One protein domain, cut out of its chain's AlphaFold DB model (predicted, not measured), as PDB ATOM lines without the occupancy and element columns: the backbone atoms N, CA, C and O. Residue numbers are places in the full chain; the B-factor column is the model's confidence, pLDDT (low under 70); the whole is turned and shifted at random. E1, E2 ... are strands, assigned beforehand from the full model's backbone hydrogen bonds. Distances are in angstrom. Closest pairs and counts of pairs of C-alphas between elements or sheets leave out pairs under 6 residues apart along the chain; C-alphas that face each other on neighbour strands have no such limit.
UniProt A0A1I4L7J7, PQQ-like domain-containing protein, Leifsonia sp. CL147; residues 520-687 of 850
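AT A GLANCE: This is residues 520 to 687 of the 850 residues of the protein "PQQ-like domain-containing protein" of Leifsonia sp. CL147 (UniProt A0A1I4L7J7). A ten-stranded sheet is curled like part of a barrel and folded back on itself into two facing leaves, E14 E13 E12 E11 and E9 E8 E7 E15 E16, with E10 as the hinge. A second sheet, E1 to E5, is partly face to face with this folded sheet as a loose sandwich, its strands crossed at 76 degrees to those of the other. The printed part has 168 residues with sixteen named strands, E1 to E16 in order along the chain, and no named helix; the class is all strand. The sheets, both antiparallel, run E1 E2 E3 E4 E5 and E14 E13 E12 E11 E10 E9 E8 E7 E15 E16. The whole is compact, with a radius of gyration of the C-alphas of 15.1 A, yet elongated, spanning 50 by 32 by 28 A.

IN THESE COORDINATES: E1, residues 520 to 528, is 21.0 A long; it begins at C-alpha 520 (162.753, 180.015, 152.915) and bends by 72 degrees at residue 523. E2 holds residues 531 to 536, E3 541 to 545, E4 549 to 554, E5 557 to 562 and E6 565 to 568. After a long link comes E7, residues 596 to 603, 21.5 A, beginning at C-alpha 596 (153.131, 185.201, 169.488). E8, residues 606 to 612, measures 20.7 A and E9, residues 618 to 625, 21.2 A. E10, residues 628 to 638, is the longest strand by residues, 26.2 A, and bends by 78 degrees at residue 634. E11 holds residues 641 to 646, E12 651 to 655, E13 660 to 664, E14 671 to 674 and E15 677 to 680. E16, residues 684 to 686, ends at C-alpha 686 (162.175, 201.475, 176.159).

HOW THE PARTS SIT: E1 to E5 form a meander, each strand the antiparallel neighbour of the one before. In the hairpin of E1 and E2, N 526 and O 533 are 2.9 A apart, within hydrogen-bond range; in that of E4 and E5, N 552 and O 559 are also 2.9 A apart. E5 runs on into E6 at 91 degrees across a break of 2 residues, and E6 pairs with no named strand. Between the two sheets, the closest C-alphas of E3 and E7 are those of Leu 545 and Pro 597, 5.9 A apart. E2 and E7 are near each other, with 5 pairs of C-alphas within 10 A. E7 to E14 form a second meander. In the hairpin of E7 and E8, N 601 and O 608 are 2.9 A apart; in that of E10 and E11, N 636 and O 643 are 2.8 A apart. The leaves face each other with 84 pairs of C-alphas within 11 A; the closest C-alphas of E9 and E11 are those of Ser 620 and Gly 644, 7.4 A apart. E14, an edge strand, runs on into E15 at 95 degrees across a break of 2 residues. E15 is the antiparallel neighbour of E7, with N 602 and O 677 at 2.8 A, and forms a hairpin with E16, the other edge strand, with N 684 and O 680 at 2.8 A.

THE WHOLE: The two C-alphas farthest apart, those of Asn 521 and Gly 667, are 50.7 A from each other. Both sheets are twisted, with C-alphas up to 10.6 A off the best plane in the ten-stranded sheet and 5.9 A in the other. The link from E6 to E7 is long, residues 569 to 595; the link from E13 to E14 is short and the others are tight. The printed part has no cut. Its mean pLDDT is 85.7, with residues 529 to 530, 569 to 582 and 588 under 70.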
ATOM      1  N   VAL A 520     164.191 180.198 153.073       88.81
ATOM      2  CA  VAL A 520     162.753 180.015 152.915       88.81
ATOM      3  C   VAL A 520     162.188 181.300 152.323       88.81
ATOM      4  O   VAL A 520     162.394 182.385 152.860       88.81
ATOM      5  N   ASN A 521     161.468 181.174 151.210       84.62
ATOM      6  CA  ASN A 521     160.809 182.313 150.581       84.62
ATOM      7  C   ASN A 521     159.494 182.611 151.302       84.62
ATOM      8  O   ASN A 521     158.620 181.739 151.391       84.62
ATOM      9  N   CYS A 522     159.349 183.844 151.783       90.69
ATOM     10  CA  CYS A 522     158.126 184.322 152.413       90.69
ATOM     11  C   CYS A 522     157.493 185.414 151.554       90.69
ATOM     12  O   CYS A 522     158.142 186.399 151.200       90.69
ATOM     13  N   THR A 523     156.233 185.203 151.182       83.69
ATOM     14  CA  THR A 523     155.513 186.037 150.205       83.69
ATOM     15  C   THR A 523     154.353 186.810 150.816       83.69
ATOM     16  O   THR A 523     153.819 187.699 150.160       83.69
ATOM     17  N   ALA A 524     153.968 186.503 152.057       88.81
ATOM     18  CA  ALA A 524     152.967 187.259 152.797       88.81
ATOM     19  C   ALA A 524     153.563 187.810 154.093       88.81
ATOM     20  O   ALA A 524     154.293 187.109 154.800       88.81
ATOM     21  N   LEU A 525     153.223 189.062 154.378       89.12
ATOM     22  CA  LEU A 525     153.655 189.830 155.534       89.12
ATOM     23  C   LEU A 525     152.417 190.460 156.166       89.12
ATOM     24  O   LEU A 525     151.733 191.244 155.513       89.12
ATOM     25  N   ASP A 526     152.185 190.149 157.435       86.62
ATOM     26  CA  ASP A 526     151.181 190.806 158.264       86.62
ATOM     27  C   ASP A 526     151.917 191.599 159.354       86.62
ATOM     28  O   ASP A 526     152.635 191.015 160.170       86.62
ATOM     29  N   PHE A 527     151.767 192.923 159.382       81.44
ATOM     30  CA  PHE A 527     152.244 193.720 160.514       81.44
ATOM     31  C   PHE A 527     151.311 193.534 161.712       81.44
ATOM     32  O   PHE A 527     150.097 193.400 161.570       81.44
ATOM     33  N   THR A 528     151.888 193.522 162.905       75.75
ATOM     34  CA  THR A 528     151.167 193.410 164.177       75.75
ATOM     35  C   THR A 528     151.659 194.506 165.109       75.75
ATOM     36  O   THR A 528     152.768 194.997 164.933       75.75
ATOM     37  N   ALA A 529     150.901 194.843 166.154       64.06
ATOM     38  CA  ALA A 529     151.361 195.814 167.153       64.06
ATOM     39  C   ALA A 529     152.710 195.417 167.805       64.06
ATOM     40  O   ALA A 529     153.437 196.264 168.307       64.06
ATOM     41  N   GLY A 530     153.062 194.123 167.797       65.62
ATOM     42  CA  GLY A 530     154.306 193.590 168.359       65.62
ATOM     43  C   GLY A 530     155.466 193.429 167.365       65.62
ATOM     44  O   GLY A 530     156.541 192.992 167.766       65.62
ATOM     45  N   GLY A 531     155.276 193.724 166.077       79.94
ATOM     46  CA  GLY A 531     156.259 193.434 165.035       79.94
ATOM     47  C   GLY A 531     155.598 192.894 163.774       79.94
ATOM     48  O   GLY A 531     154.707 193.530 163.219       79.94
ATOM     49  N   TYR A 532     155.999 191.719 163.294       85.44
ATOM     50  CA  TYR A 532     155.458 191.192 162.037       85.44
ATOM     51  C   TYR A 532     155.401 189.668 161.961       85.44
ATOM     52  O   TYR A 532     156.159 188.948 162.610       85.44
ATOM     53  N   VAL A 533     154.498 189.173 161.119       89.00
ATOM     54  CA  VAL A 533     154.320 187.759 160.799       89.00
ATOM     55  C   VAL A 533     154.593 187.552 159.317       89.00
ATOM     56  O   VAL A 533     153.885 188.070 158.461       89.00
ATOM     57  N   LEU A 534     155.609 186.755 159.012       91.94
ATOM     58  CA  LEU A 534     155.886 186.257 157.673       91.94
ATOM     59  C   LEU A 534     155.250 184.884 157.506       91.94
ATOM     60  O   LEU A 534     155.471 183.984 158.322       91.94
ATOM     61  N   ARG A 535     154.505 184.697 156.417       91.69
ATOM     62  CA  ARG A 535     154.048 183.373 155.983       91.69
ATOM     63  C   ARG A 535     154.873 182.946 154.784       91.69
ATOM     64  O   ARG A 535     155.006 183.679 153.800       91.69
ATOM     65  N   CYS A 536     155.442 181.761 154.896       90.69
ATOM     66  CA  CYS A 536     156.406 181.233 153.954       90.69
ATOM     67  C   CYS A 536     155.857 179.993 153.248       90.69
ATOM     68  O   CYS A 536     154.847 179.416 153.661       90.69
ATOM     69  N   GLY A 537     156.517 179.594 152.158       83.75
ATOM     70  CA  GLY A 537     156.212 178.332 151.480       83.75
ATOM     71  C   GLY A 537     156.262 177.129 152.435       83.75
ATOM     72  O   GLY A 537     156.874 177.189 153.501       83.75
ATOM     73  N   ASP A 538     155.603 176.032 152.056       79.75
ATOM     74  CA  ASP A 538     155.597 174.755 152.795       79.75
ATOM     75  C   ASP A 538     154.993 174.814 154.216       79.75
ATOM     76  O   ASP A 538     155.263 173.956 155.058       79.75
ATOM     77  N   GLY A 539     154.161 175.825 154.500       83.38
ATOM     78  CA  GLY A 539     153.504 175.998 155.803       83.38
ATOM     79  C   GLY A 539     154.421 176.539 156.902       83.38
ATOM     80  O   GLY A 539     154.055 176.499 158.077       83.38
ATOM     81  N   ALA A 540     155.608 177.038 156.544       89.06
ATOM     82  CA  ALA A 540     156.487 177.711 157.486       89.06
ATOM     83  C   ALA A 540     155.987 179.133 157.801       89.06
ATOM     84  O   ALA A 540     155.415 179.816 156.952       89.06
ATOM     85  N   SER A 541     156.218 179.607 159.024       91.56
ATOM     86  CA  SER A 541     155.978 181.004 159.399       91.56
ATOM     87  C   SER A 541     157.061 181.528 160.331       91.56
ATOM     88  O   SER A 541     157.654 180.774 161.107       91.56
ATOM     89  N   VAL A 542     157.314 182.830 160.239       91.06
ATOM     90  CA  VAL A 542     158.224 183.566 161.116       91.06
ATOM     91  C   VAL A 542     157.425 184.651 161.802       91.06
ATOM     92  O   VAL A 542     156.723 185.406 161.142       91.06
ATOM     93  N   ARG A 543     157.533 184.749 163.119       89.50
ATOM     94  CA  ARG A 543     156.904 185.817 163.895       89.50
ATOM     95  C   ARG A 543     157.998 186.579 164.610       89.50
ATOM     96  O   ARG A 543     158.764 185.966 165.346       89.50
ATOM     97  N   ALA A 544     158.096 187.872 164.351       86.56
ATOM     98  CA  ALA A 544     159.121 188.737 164.901       86.56
ATOM     99  C   ALA A 544     158.511 189.668 165.946       86.56
ATOM    100  O   ALA A 544     157.550 190.376 165.648       86.56
ATOM    101  N   LEU A 545     159.106 189.687 167.134       85.00
ATOM    102  CA  LEU A 545     158.887 190.706 168.154       85.00
ATOM    103  C   LEU A 545     159.913 191.808 167.942       85.00
ATOM    104  O   LEU A 545     161.097 191.531 168.120       85.00
ATOM    105  N   GLY A 546     159.500 192.994 167.492       74.31
ATOM    106  CA  GLY A 546     160.405 194.134 167.263       74.31
ATOM    107  C   GLY A 546     161.653 193.841 166.404       74.31
ATOM    108  O   GLY A 546     162.622 194.585 166.468       74.31
ATOM    109  N   GLY A 547     161.682 192.732 165.649       78.31
ATOM    110  CA  GLY A 547     162.872 192.248 164.929       78.31
ATOM    111  C   GLY A 547     163.972 191.608 165.799       78.31
ATOM    112  O   GLY A 547     165.000 191.197 165.267       78.31
ATOM    113  N   ILE A 548     163.787 191.479 167.111       81.94
ATOM    114  CA  ILE A 548     164.817 191.015 168.064       81.94
ATOM    115  C   ILE A 548     164.620 189.580 168.554       81.94
ATOM    116  O   ILE A 548     165.578 188.919 168.952       81.94
ATOM    117  N   VAL A 549     163.387 189.079 168.521       87.00
ATOM    118  CA  VAL A 549     163.051 187.704 168.895       87.00
ATOM    119  C   VAL A 549     162.185 187.121 167.799       87.00
ATOM    120  O   VAL A 549     161.145 187.678 167.453       87.00
ATOM    121  N   PHE A 550     162.616 185.984 167.267       88.06
ATOM    122  CA  PHE A 550     161.919 185.286 166.200       88.06
ATOM    123  C   PHE A 550     161.348 183.982 166.712       88.06
ATOM    124  O   PHE A 550     162.092 183.134 167.192       88.06
ATOM    125  N   GLN A 551     160.045 183.784 166.555       90.31
ATOM    126  CA  GLN A 551     159.436 182.469 166.650       90.31
ATOM    127  C   GLN A 551     159.277 181.890 165.249       90.31
ATOM    128  O   GLN A 551     158.488 182.375 164.434       90.31
ATOM    129  N   PHE A 552     160.015 180.821 164.985       90.44
ATOM    130  CA  PHE A 552     159.914 180.051 163.757       90.44
ATOM    131  C   PHE A 552     158.950 178.899 163.964       90.44
ATOM    132  O   PHE A 552     158.996 178.228 164.992       90.44
ATOM    133  N   THR A 553     158.084 178.655 162.986       89.94
ATOM    134  CA  THR A 553     157.208 177.481 162.954       89.94
ATOM    135  C   THR A 553     157.368 176.782 161.619       89.94
ATOM    136  O   THR A 553     157.201 177.413 160.580       89.94
ATOM    137  N   VAL A 554     157.691 175.488 161.638       88.19
ATOM    138  CA  VAL A 554     157.803 174.641 160.442       88.19
ATOM    139  C   VAL A 554     157.053 173.338 160.710       88.19
ATOM    140  O   VAL A 554     157.473 172.520 161.536       88.19
ATOM    141  N   GLY A 555     155.920 173.145 160.032       86.81
ATOM    142  CA  GLY A 555     154.988 172.068 160.362       86.81
ATOM    143  C   GLY A 555     154.442 172.237 161.785       86.81
ATOM    144  O   GLY A 555     153.938 173.300 162.129       86.81
ATOM    145  N   SER A 556     154.562 171.205 162.625       84.62
ATOM    146  CA  SER A 556     154.143 171.240 164.038       84.62
ATOM    147  C   SER A 556     155.241 171.681 165.015       84.62
ATOM    148  O   SER A 556     155.004 171.719 166.222       84.62
ATOM    149  N   LYS A 557     156.454 171.969 164.527       85.69
ATOM    150  CA  LYS A 557     157.584 172.363 165.372       85.69
ATOM    151  C   LYS A 557     157.700 173.878 165.408       85.69
ATOM    152  O   LYS A 557     157.816 174.498 164.351       85.69
ATOM    153  N   SER A 558     157.761 174.437 166.613       87.19
ATOM    154  CA  SER A 558     158.080 175.844 166.841       87.19
ATOM    155  C   SER A 558     159.289 175.980 167.756       87.19
ATOM    156  O   SER A 558     159.483 175.166 168.656       87.19
ATOM    157  N   TRP A 559     160.110 176.996 167.521       87.00
ATOM    158  CA  TRP A 559     161.205 177.371 168.412       87.00
ATOM    159  C   TRP A 559     161.435 178.879 168.340       87.00
ATOM    160  O   TRP A 559     161.037 179.530 167.370       87.00
ATOM    161  N   VAL A 560     162.064 179.428 169.377       86.75
ATOM    162  CA  VAL A 560     162.432 180.843 169.448       86.75
ATOM    163  C   VAL A 560     163.930 181.011 169.239       86.75
ATOM    164  O   VAL A 560     164.728 180.187 169.679       86.75
ATOM    165  N   GLN A 561     164.297 182.076 168.539       87.00
ATOM    166  CA  GLN A 561     165.665 182.451 168.243       87.00
ATOM    167  C   GLN A 561     165.839 183.951 168.524       87.00
ATOM    168  O   GLN A 561     165.230 184.774 167.831       87.00
ATOM    169  N   PRO A 562     166.661 184.330 169.514       86.62
ATOM    170  CA  PRO A 562     167.052 185.720 169.686       86.62
ATOM    171  C   PRO A 562     167.959 186.155 168.528       86.62
ATOM    172  O   PRO A 562     168.803 185.380 168.058       86.62
ATOM    173  N   ALA A 563     167.785 187.394 168.079       86.00
ATOM    174  CA  ALA A 563     168.694 188.041 167.149       86.00
ATOM    175  C   ALA A 563     170.030 188.339 167.847       86.00
ATOM    176  O   ALA A 563     170.061 188.858 168.959       86.00
ATOM    177  N   ALA A 564     171.138 188.030 167.179       84.00
ATOM    178  CA  ALA A 564     172.472 188.472 167.573       84.00
ATOM    179  C   ALA A 564     172.683 189.961 167.263       84.00
ATOM    180  O   ALA A 564     173.338 190.666 168.022       84.00
ATOM    181  N   ALA A 565     172.115 190.430 166.152       83.06
ATOM    182  CA  ALA A 565     172.035 191.836 165.789       83.06
ATOM    183  C   ALA A 565     170.760 192.061 164.982       83.06
ATOM    184  O   ALA A 565     170.374 191.192 164.194       83.06
ATOM    185  N   ALA A 566     170.134 193.215 165.159       84.75
ATOM    186  CA  ALA A 566     168.930 193.589 164.445       84.75
ATOM    187  C   ALA A 566     168.944 195.080 164.120       84.75
ATOM    188  O   ALA A 566     169.574 195.883 164.806       84.75
ATOM    189  N   TRP A 567     168.221 195.427 163.072       84.12
ATOM    190  CA  TRP A 567     167.896 196.781 162.686       84.12
ATOM    191  C   TRP A 567     166.511 196.777 162.051       84.12
ATOM    192  O   TRP A 567     166.097 195.834 161.371       84.12
ATOM    193  N   SER A 568     165.794 197.869 162.230       76.31
ATOM    194  CA  SER A 568     164.583 198.142 161.476       76.31
ATOM    195  C   SER A 568     164.610 199.589 161.036       76.31
ATOM    196  O   SER A 568     165.272 200.419 161.642       76.31
ATOM    197  N   VAL A 569     163.874 199.928 159.994       68.00
ATOM    198  CA  VAL A 569     163.301 201.262 159.907       68.00
ATOM    199  C   VAL A 569     162.207 201.230 160.954       68.00
ATOM    200  O   VAL A 569     161.382 200.313 160.929       68.00
ATOM    201  N   GLY A 570     162.246 202.115 161.945       58.91
ATOM    202  CA  GLY A 570     161.134 202.206 162.876       58.91
ATOM    203  C   GLY A 570     159.914 202.598 162.058       58.91
ATOM    204  O   GLY A 570     159.833 203.752 161.664       58.91
ATOM    205  N   VAL A 571     159.062 201.640 161.679       57.12
ATOM    206  CA  VAL A 571     157.833 201.913 160.930       57.12
ATOM    207  C   VAL A 571     156.811 202.265 162.005       57.12
ATOM    208  O   VAL A 571     156.242 201.348 162.607       57.12
ATOM    209  N   PRO A 572     156.620 203.555 162.342       48.81
ATOM    210  CA  PRO A 572     155.960 203.946 163.586       48.81
ATOM    211  C   PRO A 572     154.477 203.578 163.552       48.81
ATOM    212  O   PRO A 572     153.889 203.270 164.581       48.81
ATOM    213  N   SER A 573     153.898 203.487 162.349       46.31
ATOM    214  CA  SER A 573     152.539 202.997 162.121       46.31
ATOM    215  C   SER A 573     152.337 201.523 162.507       46.31
ATOM    216  O   SER A 573     151.192 201.075 162.588       46.31
ATOM    217  N   HIS A 574     153.408 200.750 162.730       50.59
ATOM    218  CA  HIS A 574     153.365 199.291 162.896       50.59
ATOM    219  C   HIS A 574     154.207 198.753 164.071       50.59
ATOM    220  O   HIS A 574     154.495 197.559 164.115       50.59
ATOM    221  N   GLY A 575     154.604 199.602 165.027       46.88
ATOM    222  CA  GLY A 575     155.199 199.168 166.302       46.88
ATOM    223  C   GLY A 575     156.632 198.623 166.236       46.88
ATOM    224  O   GLY A 575     157.188 198.250 167.264       46.88
ATOM    225  N   ILE A 576     157.285 198.592 165.072       51.84
ATOM    226  CA  ILE A 576     158.670 198.115 164.979       51.84
ATOM    227  C   ILE A 576     159.603 199.235 165.446       51.84
ATOM    228  O   ILE A 576     159.590 200.318 164.872       51.84
ATOM    229  N   SER A 577     160.405 198.991 166.481       51.75
ATOM    230  CA  SER A 577     161.313 199.983 167.066       51.75
ATOM    231  C   SER A 577     162.768 199.494 167.011       51.75
ATOM    232  O   SER A 577     163.034 198.296 167.078       51.75
ATOM    233  N   THR A 578     163.714 200.427 166.892       50.28
ATOM    234  CA  THR A 578     165.130 200.208 166.530       50.28
ATOM    235  C   THR A 578     166.113 200.175 167.705       50.28
ATOM    236  O   THR A 578     167.319 200.211 167.484       50.28
ATOM    237  N   GLY A 579     165.619 200.116 168.942       54.06
ATOM    238  CA  GLY A 579     166.401 200.378 170.157       54.06
ATOM    239  C   GLY A 579     166.520 199.230 171.162       54.06
ATOM    240  O   GLY A 579     167.227 199.388 172.151       54.06
ATOM    241  N   PHE A 580     165.868 198.082 170.959       61.25
ATOM    242  CA  PHE A 580     166.042 196.969 171.893       61.25
ATOM    243  C   PHE A 580     167.438 196.369 171.731       61.25
ATOM    244  O   PHE A 580     167.853 196.051 170.615       61.25
ATOM    245  N   GLY A 581     168.149 196.190 172.846       62.72
ATOM    246  CA  GLY A 581     169.464 195.551 172.868       62.72
ATOM    247  C   GLY A 581     169.454 194.100 172.364       62.72
ATOM    248  O   GLY A 581     168.457 193.562 171.886       62.72
ATOM    249  N   SER A 582     170.587 193.406 172.476       67.19
ATOM    250  CA  SER A 582     170.636 191.977 172.148       67.19
ATOM    251  C   SER A 582     169.713 191.184 173.080       67.19
ATOM    252  O   SER A 582     169.911 191.198 174.296       67.19
ATOM    253  N   ALA A 583     168.739 190.460 172.524       75.81
ATOM    254  CA  ALA A 583     167.909 189.554 173.309       75.81
ATOM    255  C   ALA A 583     168.789 188.485 174.007       75.81
ATOM    256  O   ALA A 583     169.777 188.025 173.421       75.81
ATOM    257  N   PRO A 584     168.453 188.056 175.239       81.19
ATOM    258  CA  PRO A 584     169.232 187.065 175.970       81.19
ATOM    259  C   PRO A 584     169.442 185.790 175.150       81.19
ATOM    260  O   PRO A 584     168.481 185.182 174.680       81.19
ATOM    261  N   GLN A 585     170.688 185.317 175.029       75.00
ATOM    262  CA  GLN A 585     170.967 184.067 174.299       75.00
ATOM    263  C   GLN A 585     170.300 182.841 174.944       75.00
ATOM    264  O   GLN A 585     170.081 181.823 174.291       75.00
ATOM    265  N   THR A 586     169.936 182.945 176.222       72.75
ATOM    266  CA  THR A 586     169.245 181.914 176.999       72.75
ATOM    267  C   THR A 586     167.727 182.110 177.008       72.75
ATOM    268  O   THR A 586     167.124 182.017 178.076       72.75
ATOM    269  N   LEU A 587     167.104 182.396 175.864       81.12
ATOM    270  CA  LEU A 587     165.643 182.415 175.677       81.12
ATOM    271  C   LEU A 587     165.164 181.047 175.125       81.12
ATOM    272  O   LEU A 587     164.883 180.937 173.933       81.12
ATOM    273  N   PRO A 588     165.106 179.956 175.926       66.69
ATOM    274  CA  PRO A 588     164.827 178.612 175.415       66.69
ATOM    275  C   PRO A 588     163.337 178.322 175.165       66.69
ATOM    276  O   PRO A 588     163.009 177.193 174.807       66.69
ATOM    277  N   VAL A 589     162.425 179.276 175.393       74.88
ATOM    278  CA  VAL A 589     160.978 179.005 175.410       74.88
ATOM    279  C   VAL A 589     160.277 179.692 174.245       74.88
ATOM    280  O   VAL A 589     160.322 180.911 174.103       74.88
ATOM    281  N   SER A 590     159.619 178.887 173.409       83.25
ATOM    282  CA  SER A 590     158.665 179.371 172.413       83.25
ATOM    283  C   SER A 590     157.326 179.697 173.049       83.25
ATOM    284  O   SER A 590     156.888 178.975 173.946       83.25
ATOM    285  N   CYS A 591     156.632 180.714 172.533       89.25
ATOM    286  CA  CYS A 591     155.250 180.931 172.929       89.25
ATOM    287  C   CYS A 591     154.393 179.699 172.590       89.25
ATOM    288  O   CYS A 591     154.696 178.989 171.618       89.25
ATOM    289  N   PRO A 592     153.330 179.429 173.371       89.38
ATOM    290  CA  PRO A 592     152.398 178.345 173.084       89.38
ATOM    291  C   PRO A 592     151.849 178.409 171.655       89.38
ATOM    292  O   PRO A 592     151.806 179.470 171.030       89.38
ATOM    293  N   ALA A 593     151.399 177.268 171.128       84.50
ATOM    294  CA  ALA A 593     150.822 177.205 169.788       84.50
ATOM    295  C   ALA A 593     149.668 178.217 169.634       84.50
ATOM    296  O   ALA A 593     148.748 178.247 170.445       84.50
ATOM    297  N   GLY A 594     149.729 179.043 168.588       83.00
ATOM    298  CA  GLY A 594     148.751 180.107 168.328       83.00
ATOM    299  C   GLY A 594     149.064 181.449 168.998       83.00
ATOM    300  O   GLY A 594     148.557 182.466 168.534       83.00
ATOM    301  N   ALA A 595     149.939 181.478 170.006       88.31
ATOM    302  CA  ALA A 595     150.443 182.711 170.596       88.31
ATOM    303  C   ALA A 595     151.722 183.190 169.890       88.31
ATOM    304  O   ALA A 595     152.463 182.422 169.268       88.31
ATOM    305  N   ILE A 596     151.971 184.487 170.002       85.19
ATOM    306  CA  ILE A 596     153.131 185.201 169.488       85.19
ATOM    307  C   ILE A 596     153.826 185.895 170.657       85.19
ATOM    308  O   ILE A 596     153.150 186.236 171.633       85.19
ATOM    309  N   PRO A 597     155.143 186.134 170.588       89.00
ATOM    310  CA  PRO A 597     155.782 186.994 171.566       89.00
ATOM    311  C   PRO A 597     155.222 188.410 171.405       89.00
ATOM    312  O   PRO A 597     155.136 188.914 170.286       89.00
ATOM    313  N   LEU A 598     154.808 189.021 172.511       88.50
ATOM    314  CA  LEU A 598     154.219 190.362 172.551       88.50
ATOM    315  C   LEU A 598     155.112 191.355 173.276       88.50
ATOM    316  O   LEU A 598     155.169 192.515 172.887       88.50
ATOM    317  N   SER A 599     155.811 190.908 174.315       91.62
ATOM    318  CA  SER A 599     156.717 191.753 175.082       91.62
ATOM    319  C   SER A 599     157.917 190.952 175.564       91.62
ATOM    320  O   SER A 599     157.805 189.766 175.881       91.62
ATOM    321  N   LEU A 600     159.067 191.618 175.602       92.62
ATOM    322  CA  LEU A 600     160.282 191.130 176.232       92.62
ATOM    323  C   LEU A 600     160.800 192.238 177.144       92.62
ATOM    324  O   LEU A 600     160.916 193.380 176.716       92.62
ATOM    325  N   SER A 601     161.109 191.900 178.388       93.56
ATOM    326  CA  SER A 601     161.825 192.775 179.319       93.56
ATOM    327  C   SER A 601     163.087 192.066 179.785       93.56
ATOM    328  O   SER A 601     163.046 190.868 180.067       93.56
ATOM    329  N   THR A 602     164.202 192.780 179.859       92.69
ATOM    330  CA  THR A 602     165.493 192.277 180.345       92.69
ATOM    331  C   THR A 602     166.020 193.197 181.425       92.69
ATOM    332  O   THR A 602     165.872 194.409 181.306       92.69
ATOM    333  N   TRP A 603     166.641 192.631 182.450       93.62
ATOM    334  CA  TRP A 603     167.246 193.360 183.562       93.62
ATOM    335  C   TRP A 603     168.492 192.619 184.048       93.62
ATOM    336  O   TRP A 603     168.754 191.476 183.643       93.62
ATOM    337  N   HIS A 604     169.242 193.229 184.963       90.81
ATOM    338  CA  HIS A 604     170.394 192.578 185.566       90.81
ATOM    339  C   HIS A 604     169.985 191.283 186.289       90.81
ATOM    340  O   HIS A 604     169.246 191.301 187.269       90.81
ATOM    341  N   GLY A 605     170.456 190.141 185.784       90.69
ATOM    342  CA  GLY A 605     170.141 188.828 186.353       90.69
ATOM    343  C   GLY A 605     168.848 188.187 185.836       90.69
ATOM    344  O   GLY A 605     168.472 187.118 186.322       90.69
ATOM    345  N   GLY A 606     168.151 188.761 184.841       93.81
ATOM    346  CA  GLY A 606     166.916 188.141 184.357       93.81
ATOM    347  C   GLY A 606     166.275 188.680 183.079       93.81
ATOM    348  O   GLY A 606     166.741 189.611 182.428       93.81
ATOM    349  N   TRP A 607     165.192 188.011 182.688       94.62
ATOM    350  CA  TRP A 607     164.328 188.393 181.577       94.62
ATOM    351  C   TRP A 607     162.910 187.842 181.750       94.62
ATOM    352  O   TRP A 607     162.693 186.830 182.419       94.62
ATOM    353  N   LEU A 608     161.946 188.485 181.093       95.25
ATOM    354  CA  LEU A 608     160.533 188.116 181.053       95.25
ATOM    355  C   LEU A 608     160.024 188.214 179.615       95.25
ATOM    356  O   LEU A 608     160.042 189.290 179.024       95.25
ATOM    357  N   LEU A 609     159.549 187.093 179.079       94.12
ATOM    358  CA  LEU A 609     158.862 186.997 177.797       94.12
ATOM    359  C   LEU A 609     157.363 186.831 178.037       94.12
ATOM    360  O   LEU A 609     156.943 185.909 178.737       94.12
ATOM    361  N   ILE A 610     156.564 187.683 177.407       94.50
ATOM    362  CA  ILE A 610     155.103 187.631 177.441       94.50
ATOM    363  C   ILE A 610     154.586 187.278 176.053       94.50
ATOM    364  O   ILE A 610     155.033 187.827 175.044       94.50
ATOM    365  N   CYS A 611     153.625 186.364 176.019       93.50
ATOM    366  CA  CYS A 611     153.052 185.785 174.818       93.50
ATOM    367  C   CYS A 611     151.530 185.983 174.781       93.50
ATOM    368  O   CYS A 611     150.848 185.868 175.801       93.50
ATOM    369  N   GLY A 612     150.961 186.181 173.596       91.75
ATOM    370  CA  GLY A 612     149.512 186.305 173.394       91.75
ATOM    371  C   GLY A 612     149.123 186.295 171.926       91.75
ATOM    372  O   GLY A 612     149.960 186.011 171.079       91.75
ATOM    373  N   THR A 613     147.862 186.556 171.602       87.62
ATOM    374  CA  THR A 613     147.409 186.615 170.198       87.62
ATOM    375  C   THR A 613     147.499 188.023 169.621       87.62
ATOM    376  O   THR A 613     147.748 188.181 168.428       87.62
ATOM    377  N   ASP A 614     147.355 189.034 170.474       84.75
ATOM    378  CA  ASP A 614     147.545 190.452 170.179       84.75
ATOM    379  C   ASP A 614     147.825 191.224 171.480       84.75
ATOM    380  O   ASP A 614     147.827 190.647 172.567       84.75
ATOM    381  N   ALA A 615     148.063 192.533 171.372       83.06
ATOM    382  CA  ALA A 615     148.471 193.381 172.490       83.06
ATOM    383  C   ALA A 615     147.484 193.419 173.675       83.06
ATOM    384  O   ALA A 615     147.915 193.760 174.775       83.06
ATOM    385  N   LEU A 616     146.201 193.094 173.469       85.50
ATOM    386  CA  LEU A 616     145.165 193.086 174.510       85.50
ATOM    387  C   LEU A 616     144.867 191.668 175.015       85.50
ATOM    388  O   LEU A 616     144.483 191.489 176.170       85.50
ATOM    389  N   HIS A 617     145.078 190.656 174.174       90.00
ATOM    390  CA  HIS A 617     144.829 189.250 174.483       90.00
ATOM    391  C   HIS A 617     146.139 188.504 174.783       90.00
ATOM    392  O   HIS A 617     146.614 187.660 174.014       90.00
ATOM    393  N   VAL A 618     146.729 188.823 175.936       94.00
ATOM    394  CA  VAL A 618     147.864 188.087 176.512       94.00
ATOM    395  C   VAL A 618     147.424 186.722 177.044       94.00
ATOM    396  O   VAL A 618     146.311 186.555 177.527       94.00
ATOM    397  N   THR A 619     148.294 185.719 176.938       95.00
ATOM    398  CA  THR A 619     147.945 184.315 177.238       95.00
ATOM    399  C   THR A 619     148.874 183.669 178.252       95.00
ATOM    400  O   THR A 619     148.436 182.861 179.067       95.00
ATOM    401  N   SER A 620     150.167 183.983 178.194       95.62
ATOM    402  CA  SER A 620     151.184 183.302 178.990       95.62
ATOM    403  C   SER A 620     152.430 184.155 179.132       95.62
ATOM    404  O   SER A 620     152.692 185.040 178.317       95.62
ATOM    405  N   PHE A 621     153.223 183.843 180.147       96.44
ATOM    406  CA  PHE A 621     154.554 184.399 180.314       96.44
ATOM    407  C   PHE A 621     155.555 183.314 180.667       96.44
ATOM    408  O   PHE A 621     155.210 182.259 181.199       96.44
ATOM    409  N   THR A 622     156.822 183.597 180.413       95.44
ATOM    410  CA  THR A 622     157.950 182.866 180.982       95.44
ATOM    411  C   THR A 622     158.987 183.870 181.432       95.44
ATOM    412  O   THR A 622     159.309 184.791 180.685       95.44
ATOM    413  N   TYR A 623     159.532 183.683 182.626       95.19
ATOM    414  CA  TYR A 623     160.636 184.500 183.107       95.19
ATOM    415  C   TYR A 623     161.774 183.649 183.644       95.19
ATOM    416  O   TYR A 623     161.601 182.490 184.033       95.19
ATOM    417  N   ARG A 624     162.945 184.270 183.705       95.00
ATOM    418  CA  ARG A 624     164.118 183.774 184.409       95.00
ATOM    419  C   ARG A 624     164.725 184.918 185.205       95.00
ATOM    420  O   ARG A 624     164.811 186.033 184.714       95.00
ATOM    421  N   SER A 625     165.154 184.613 186.415       92.81
ATOM    422  CA  SER A 625     165.887 185.483 187.329       92.81
ATOM    423  C   SER A 625     167.019 184.684 187.984       92.81
ATOM    424  O   SER A 625     167.052 183.451 187.870       92.81
ATOM    425  N   ASP A 626     167.893 185.346 188.738       89.06
ATOM    426  CA  ASP A 626     168.925 184.680 189.547       89.06
ATOM    427  C   ASP A 626     168.341 183.723 190.598       89.06
ATOM    428  O   ASP A 626     168.942 182.701 190.925       89.06
ATOM    429  N   SER A 627     167.130 184.012 191.085       87.00
ATOM    430  CA  SER A 627     166.416 183.168 192.051       87.00
ATOM    431  C   SER A 627     165.743 181.935 191.429       87.00
ATOM    432  O   SER A 627     165.272 181.056 192.150       87.00
ATOM    433  N   GLY A 628     165.703 181.847 190.096       91.12
ATOM    434  CA  GLY A 628     164.996 180.804 189.355       91.12
ATOM    435  C   GLY A 628     164.125 181.361 188.230       91.12
ATOM    436  O   GLY A 628     164.153 182.550 187.918       91.12
ATOM    437  N   GLY A 629     163.348 180.492 187.591       92.19
ATOM    438  CA  GLY A 629     162.424 180.869 186.526       92.19
ATOM    439  C   GLY A 629     161.146 180.049 186.584       92.19
ATOM    440  O   GLY A 629     161.130 178.953 187.146       92.19
ATOM    441  N   SER A 630     160.081 180.590 186.005       94.75
ATOM    442  CA  SER A 630     158.774 179.942 185.965       94.75
ATOM    443  C   SER A 630     158.000 180.363 184.717       94.75
ATOM    444  O   SER A 630     158.319 181.361 184.060       94.75
ATOM    445  N   THR A 631     156.978 179.581 184.398       95.62
ATOM    446  CA  THR A 631     156.037 179.828 183.305       95.62
ATOM    447  C   THR A 631     154.640 179.885 183.898       95.62
ATOM    448  O   THR A 631     154.268 179.034 184.709       95.62
ATOM    449  N   GLY A 632     153.858 180.873 183.477       95.06
ATOM    450  CA  GLY A 632     152.475 181.029 183.906       95.06
ATOM    451  C   GLY A 632     151.517 181.265 182.750       95.06
ATOM    452  O   GLY A 632     151.918 181.467 181.598       95.06
ATOM    453  N   SER A 633     150.237 181.212 183.088       92.31
ATOM    454  CA  SER A 633     149.096 181.421 182.198       92.31
ATOM    455  C   SER A 633     148.226 182.564 182.726       92.31
ATOM    456  O   SER A 633     148.631 183.290 183.637       92.31
ATOM    457  N   ASP A 634     147.044 182.733 182.129       88.44
ATOM    458  CA  ASP A 634     145.985 183.622 182.627       88.44
ATOM    459  C   ASP A 634     146.446 185.072 182.761       88.44
ATOM    460  O   ASP A 634     146.135 185.784 183.716       88.44
ATOM    461  N   MET A 635     147.237 185.500 181.779       94.38
ATOM    462  CA  MET A 635     147.665 186.879 181.721       94.38
ATOM    463  C   MET A 635     146.496 187.807 181.406       94.38
ATOM    464  O   MET A 635     145.575 187.467 180.668       94.38
ATOM    465  N   THR A 636     146.582 189.023 181.921       94.62
ATOM    466  CA  THR A 636     145.664 190.123 181.652       94.62
ATOM    467  C   THR A 636     146.465 191.368 181.302       94.62
ATOM    468  O   THR A 636     147.598 191.538 181.761       94.62
ATOM    469  N   PHE A 637     145.883 192.230 180.475       91.69
ATOM    470  CA  PHE A 637     146.410 193.559 180.198       91.69
ATOM    471  C   PHE A 637     145.479 194.606 180.792       91.69
ATOM    472  O   PHE A 637     144.313 194.689 180.405       91.69
ATOM    473  N   GLN A 638     145.984 195.392 181.738       86.50
ATOM    474  CA  GLN A 638     145.239 196.482 182.359       86.50
ATOM    475  C   GLN A 638     146.176 197.662 182.596       86.50
ATOM    476  O   GLN A 638     147.287 197.487 183.088       86.50
ATOM    477  N   ASN A 639     145.729 198.866 182.234       82.00
ATOM    478  CA  ASN A 639     146.443 200.120 182.495       82.00
ATOM    479  C   ASN A 639     147.908 200.130 182.012       82.00
ATOM    480  O   ASN A 639     148.784 200.659 182.688       82.00
ATOM    481  N   GLY A 640     148.193 199.532 180.849       84.19
ATOM    482  CA  GLY A 640     149.559 199.482 180.310       84.19
ATOM    483  C   GLY A 640     150.463 198.419 180.947       84.19
ATOM    484  O   GLY A 640     151.644 198.352 180.608       84.19
ATOM    485  N   VAL A 641     149.921 197.575 181.831       91.44
ATOM    486  CA  VAL A 641     150.651 196.524 182.545       91.44
ATOM    487  C   VAL A 641     150.125 195.150 182.139       91.44
ATOM    488  O   VAL A 641     148.918 194.900 182.125       91.44
ATOM    489  N   TYR A 642     151.042 194.241 181.826       95.31
ATOM    490  CA  TYR A 642     150.751 192.823 181.652       95.31
ATOM    491  C   TYR A 642     150.966 192.091 182.970       95.31
ATOM    492  O   TYR A 642     152.079 192.110 183.478       95.31
ATOM    493  N   CYS A 643     149.947 191.415 183.498       96.19
ATOM    494  CA  CYS A 643     150.034 190.657 184.748       96.19
ATOM    495  C   CYS A 643     149.491 189.238 184.585       96.19
ATOM    496  O   CYS A 643     148.475 189.055 183.926       96.19
ATOM    497  N   GLY A 644     150.112 188.248 185.221       96.25
ATOM    498  CA  GLY A 644     149.619 186.869 185.285       96.25
ATOM    499  C   GLY A 644     150.108 186.140 186.532       96.25
ATOM    500  O   GLY A 644     150.815 186.718 187.363       96.25
ATOM    501  N   THR A 645     149.747 184.865 186.666       96.88
ATOM    502  CA  THR A 645     150.204 184.004 187.768       96.88
ATOM    503  C   THR A 645     150.712 182.662 187.262       96.88
ATOM    504  O   THR A 645     150.171 182.101 186.310       96.88
ATOM    505  N   ASP A 646     151.748 182.125 187.903       96.00
ATOM    506  CA  ASP A 646     152.207 180.762 187.640       96.00
ATOM    507  C   ASP A 646     151.468 179.710 188.491       96.00
ATOM    508  O   ASP A 646     150.630 180.026 189.338       96.00
ATOM    509  N   GLN A 647     151.799 178.432 188.286       94.88
ATOM    510  CA  GLN A 647     151.183 177.309 189.010       94.88
ATOM    511  C   GLN A 647     151.460 177.311 190.523       94.88
ATOM    512  O   GLN A 647     150.758 176.641 191.279       94.88
ATOM    513  N   GLN A 648     152.479 178.042 190.977       94.69
ATOM    514  CA  GLN A 648     152.833 178.176 192.391       94.69
ATOM    515  C   GLN A 648     152.086 179.352 193.047       94.69
ATOM    516  O   GLN A 648     152.140 179.529 194.267       94.69
ATOM    517  N   GLY A 649     151.334 180.125 192.255       94.81
ATOM    518  CA  GLY A 649     150.642 181.334 192.684       94.81
ATOM    519  C   GLY A 649     151.554 182.557 192.751       94.81
ATOM    520  O   GLY A 649     151.193 183.531 193.408       94.81
ATOM    521  N   THR A 650     152.726 182.515 192.111       95.62
ATOM    522  CA  THR A 650     153.598 183.683 191.957       95.62
ATOM    523  C   THR A 650     152.993 184.607 190.914       95.62
ATOM    524  O   THR A 650     152.797 184.199 189.767       95.62
ATOM    525  N   SER A 651     152.699 185.847 191.299       95.56
ATOM    526  CA  SER A 651     152.229 186.876 190.374       95.56
ATOM    527  C   SER A 651     153.408 187.552 189.687       95.56
ATOM    528  O   SER A 651     154.388 187.905 190.340       95.56
ATOM    529  N   VAL A 652     153.318 187.727 188.371       96.50
ATOM    530  CA  VAL A 652     154.323 188.422 187.564       96.50
ATOM    531  C   VAL A 652     153.638 189.519 186.773       96.50
ATOM    532  O   VAL A 652     152.699 189.240 186.029       96.50
ATOM    533  N   CYS A 653     154.119 190.747 186.935       96.00
ATOM    534  CA  CYS A 653     153.631 191.930 186.240       96.00
ATOM    535  C   CYS A 653     154.768 192.638 185.503       96.00
ATOM    536  O   CYS A 653     155.892 192.669 185.997       96.00
ATOM    537  N   ALA A 654     154.480 193.242 184.354       95.81
ATOM    538  CA  ALA A 654     155.440 194.020 183.582       95.81
ATOM    539  C   ALA A 654     154.785 195.269 182.994       95.81
ATOM    540  O   ALA A 654     153.729 195.170 182.365       95.81
ATOM    541  N   SER A 655     155.424 196.422 183.176       94.12
ATOM    542  CA  SER A 655     154.985 197.704 182.622       94.12
ATOM    543  C   SER A 655     155.914 198.175 181.508       94.12
ATOM    544  O   SER A 655     157.136 198.111 181.655       94.12
ATOM    545  N   GLY A 656     155.336 198.708 180.427       88.69
ATOM    546  CA  GLY A 656     156.084 199.336 179.333       88.69
ATOM    547  C   GLY A 656     156.778 200.630 179.755       88.69
ATOM    548  O   GLY A 656     157.927 200.866 179.402       88.69
ATOM    549  N   VAL A 657     156.122 201.431 180.592       87.56
ATOM    550  CA  VAL A 657     156.685 202.649 181.186       87.56
ATOM    551  C   VAL A 657     156.214 202.711 182.643       87.56
ATOM    552  O   VAL A 657     155.022 202.512 182.888       87.56
ATOM    553  N   PRO A 658     157.094 202.909 183.638       92.31
ATOM    554  CA  PRO A 658     158.528 203.231 183.566       92.31
ATOM    555  C   PRO A 658     159.480 202.022 183.397       92.31
ATOM    556  O   PRO A 658     160.574 202.033 183.944       92.31
ATOM    557  N   ALA A 659     159.084 200.981 182.653       93.50
ATOM    558  CA  ALA A 659     159.918 199.809 182.366       93.50
ATOM    559  C   ALA A 659     160.296 198.985 183.614       93.50
ATOM    560  O   ALA A 659     161.464 198.837 183.958       93.50
ATOM    561  N   VAL A 660     159.290 198.412 184.283       95.31
ATOM    562  CA  VAL A 660     159.469 197.631 185.522       95.31
ATOM    563  C   VAL A 660     158.841 196.255 185.401       95.31
ATOM    564  O   VAL A 660     157.707 196.121 184.936       95.31
ATOM    565  N   VAL A 661     159.556 195.241 185.887       96.25
ATOM    566  CA  VAL A 661     159.044 193.887 186.114       96.25
ATOM    567  C   VAL A 661     158.885 193.660 187.611       96.25
ATOM    568  O   VAL A 661     159.802 193.899 188.382       96.25
ATOM    569  N   THR A 662     157.715 193.191 188.038       95.31
ATOM    570  CA  THR A 662     157.424 192.848 189.434       95.31
ATOM    571  C   THR A 662     157.120 191.363 189.548       95.31
ATOM    572  O   THR A 662     156.246 190.855 188.850       95.31
ATOM    573  N   ILE A 663     157.806 190.674 190.455       95.12
ATOM    574  CA  ILE A 663     157.595 189.262 190.777       95.12
ATOM    575  C   ILE A 663     157.173 189.169 192.241       95.12
ATOM    576  O   ILE A 663     157.897 189.592 193.137       95.12
ATOM    577  N   THR A 664     155.995 188.606 192.488       94.12
ATOM    578  CA  THR A 664     155.401 188.484 193.823       94.12
ATOM    579  C   THR A 664     155.112 187.018 194.121       94.12
ATOM    580  O   THR A 664     154.054 186.512 193.727       94.12
ATOM    581  N   PRO A 665     156.028 186.301 194.795       94.25
ATOM    582  CA  PRO A 665     155.757 184.945 195.250       94.25
ATOM    583  C   PRO A 665     154.549 184.915 196.187       94.25
ATOM    584  O   PRO A 665     154.272 185.873 196.914       94.25
ATOM    585  N   ARG A 666     153.817 183.799 196.195       94.06
ATOM    586  CA  ARG A 666     152.604 183.660 197.008       94.06
ATOM    587  C   ARG A 666     152.899 183.900 198.496       94.06
ATOM    588  O   ARG A 666     153.589 183.108 199.128       94.06
ATOM    589  N   GLY A 667     152.308 184.955 199.060       90.88
ATOM    590  CA  GLY A 667     152.467 185.315 200.474       90.88
ATOM    591  C   GLY A 667     153.798 185.994 200.819       90.88
ATOM    592  O   GLY A 667     154.108 186.114 202.001       90.88
ATOM    593  N   ALA A 668     154.572 186.427 199.821       90.75
ATOM    594  CA  ALA A 668     155.822 187.157 200.001       90.75
ATOM    595  C   ALA A 668     155.705 188.613 199.524       90.75
ATOM    596  O   ALA A 668     154.787 188.977 198.786       90.75
ATOM    597  N   THR A 669     156.665 189.439 199.936       87.06
ATOM    598  CA  THR A 669     156.809 190.818 199.459       87.06
ATOM    599  C   THR A 669     157.186 190.823 197.971       87.06
ATOM    600  O   THR A 669     158.022 190.011 197.558       87.06
ATOM    601  N   PRO A 670     156.602 191.716 197.151       91.50
ATOM    602  CA  PRO A 670     156.994 191.871 195.755       91.50
ATOM    603  C   PRO A 670     158.475 192.242 195.625       91.50
ATOM    604  O   PRO A 670     158.988 193.077 196.368       91.50
ATOM    605  N   THR A 671     159.143 191.644 194.642       92.25
ATOM    606  CA  THR A 671     160.471 192.052 194.170       92.25
ATOM    607  C   THR A 671     160.309 192.751 192.828       92.25
ATOM    608  O   THR A 671     159.616 192.234 191.950       92.25
ATOM    609  N   GLN A 672     160.917 193.923 192.676       94.31
ATOM    610  CA  GLN A 672     160.900 194.686 191.433       94.31
ATOM    611  C   GLN A 672     162.254 194.615 190.736       94.31
ATOM    612  O   GLN A 672     163.275 194.405 191.385       94.31
ATOM    613  N   PHE A 673     162.226 194.806 189.424       95.25
ATOM    614  CA  PHE A 673     163.393 194.894 188.568       95.25
ATOM    615  C   PHE A 673     163.153 195.998 187.540       95.25
ATOM    616  O   PHE A 673     162.229 195.901 186.723       95.25
ATOM    617  N   SER A 674     163.972 197.041 187.584       95.75
ATOM    618  CA  SER A 674     164.068 198.040 186.527       95.75
ATOM    619  C   SER A 674     164.632 197.367 185.281       95.75
ATOM    620  O   SER A 674     165.695 196.748 185.314       95.75
ATOM    621  N   ALA A 675     163.895 197.426 184.175       93.88
ATOM    622  CA  ALA A 675     164.317 196.795 182.938       93.88
ATOM    623  C   ALA A 675     165.401 197.641 182.262       93.88
ATOM    624  O   ALA A 675     165.167 198.798 181.921       93.88
ATOM    625  N   ASP A 676     166.559 197.039 181.997       90.88
ATOM    626  CA  ASP A 676     167.623 197.632 181.178       90.88
ATOM    627  C   ASP A 676     167.130 197.889 179.748       90.88
ATOM    628  O   ASP A 676     167.499 198.868 179.107       90.88
ATOM    629  N   ALA A 677     166.279 196.988 179.254       88.75
ATOM    630  CA  ALA A 677     165.569 197.132 177.996       88.75
ATOM    631  C   ALA A 677     164.204 196.454 178.100       88.75
ATOM    632  O   ALA A 677     164.075 195.348 178.638       88.75
ATOM    633  N   ASN A 678     163.174 197.092 177.557       89.44
ATOM    634  CA  ASN A 678     161.863 196.487 177.405       89.44
ATOM    635  C   ASN A 678     161.263 196.799 176.026       89.44
ATOM    636  O   ASN A 678     161.607 197.776 175.370       89.44
ATOM    637  N   TYR A 679     160.401 195.908 175.555       88.50
ATOM    638  CA  TYR A 679     159.594 196.114 174.365       88.50
ATOM    639  C   TYR A 679     158.156 195.800 174.715       88.50
ATOM    640  O   TYR A 679     157.865 194.726 175.251       88.50
ATOM    641  N   PHE A 680     157.261 196.718 174.379       88.00
ATOM    642  CA  PHE A 680     155.823 196.535 174.494       88.00
ATOM    643  C   PHE A 680     155.147 197.006 173.207       88.00
ATOM    644  O   PHE A 680     155.549 198.025 172.650       88.00
ATOM    645  N   PRO A 681     154.063 196.352 172.759       80.69
ATOM    646  CA  PRO A 681     153.356 196.771 171.552       80.69
ATOM    647  C   PRO A 681     152.816 198.205 171.636       80.69
ATOM    648  O   PRO A 681     152.723 198.896 170.630       80.69
ATOM    649  N   SER A 682     152.449 198.653 172.842       75.31
ATOM    650  CA  SER A 682     151.855 199.970 173.087       75.31
ATOM    651  C   SER A 682     152.870 201.104 173.203       75.31
ATOM    652  O   SER A 682     152.499 202.254 173.001       75.31
ATOM    653  N   THR A 683     154.118 200.808 173.578       74.81
ATOM    654  CA  THR A 683     155.137 201.833 173.881       74.81
ATOM    655  C   THR A 683     156.413 201.665 173.056       74.81
ATOM    656  O   THR A 683     157.306 202.495 173.150       74.81
ATOM    657  N   GLY A 684     156.505 200.622 172.227       80.31
ATOM    658  CA  GLY A 684     157.708 200.293 171.472       80.31
ATOM    659  C   GLY A 684     158.839 199.825 172.385       80.31
ATOM    660  O   GLY A 684     158.596 199.179 173.406       80.31
ATOM    661  N   ASN A 685     160.077 200.136 171.992       80.06
ATOM    662  CA  ASN A 685     161.240 199.915 172.845       80.06
ATOM    663  C   ASN A 685     161.350 201.002 173.904       80.06
ATOM    664  O   ASN A 685     161.149 202.178 173.612       80.06
ATOM    665  N   GLY A 686     161.771 200.594 175.087       83.75
ATOM    666  CA  GLY A 686     162.175 201.475 176.159       83.75
ATOM    667  C   GLY A 686     163.174 200.780 177.072       83.75
ATOM    668  O   GLY A 686     163.869 199.832 176.693       83.75
ATOM    669  N   GLY A 687     163.221 201.273 178.294       87.94
ATOM    670  CA  GLY A 687     164.091 200.829 179.365       87.94
ATOM    671  C   GLY A 687     164.000 201.837 180.499       87.94
ATOM    672  O   GLY A 687     163.333 202.870 180.383       87.94
TER     673      GLY A 687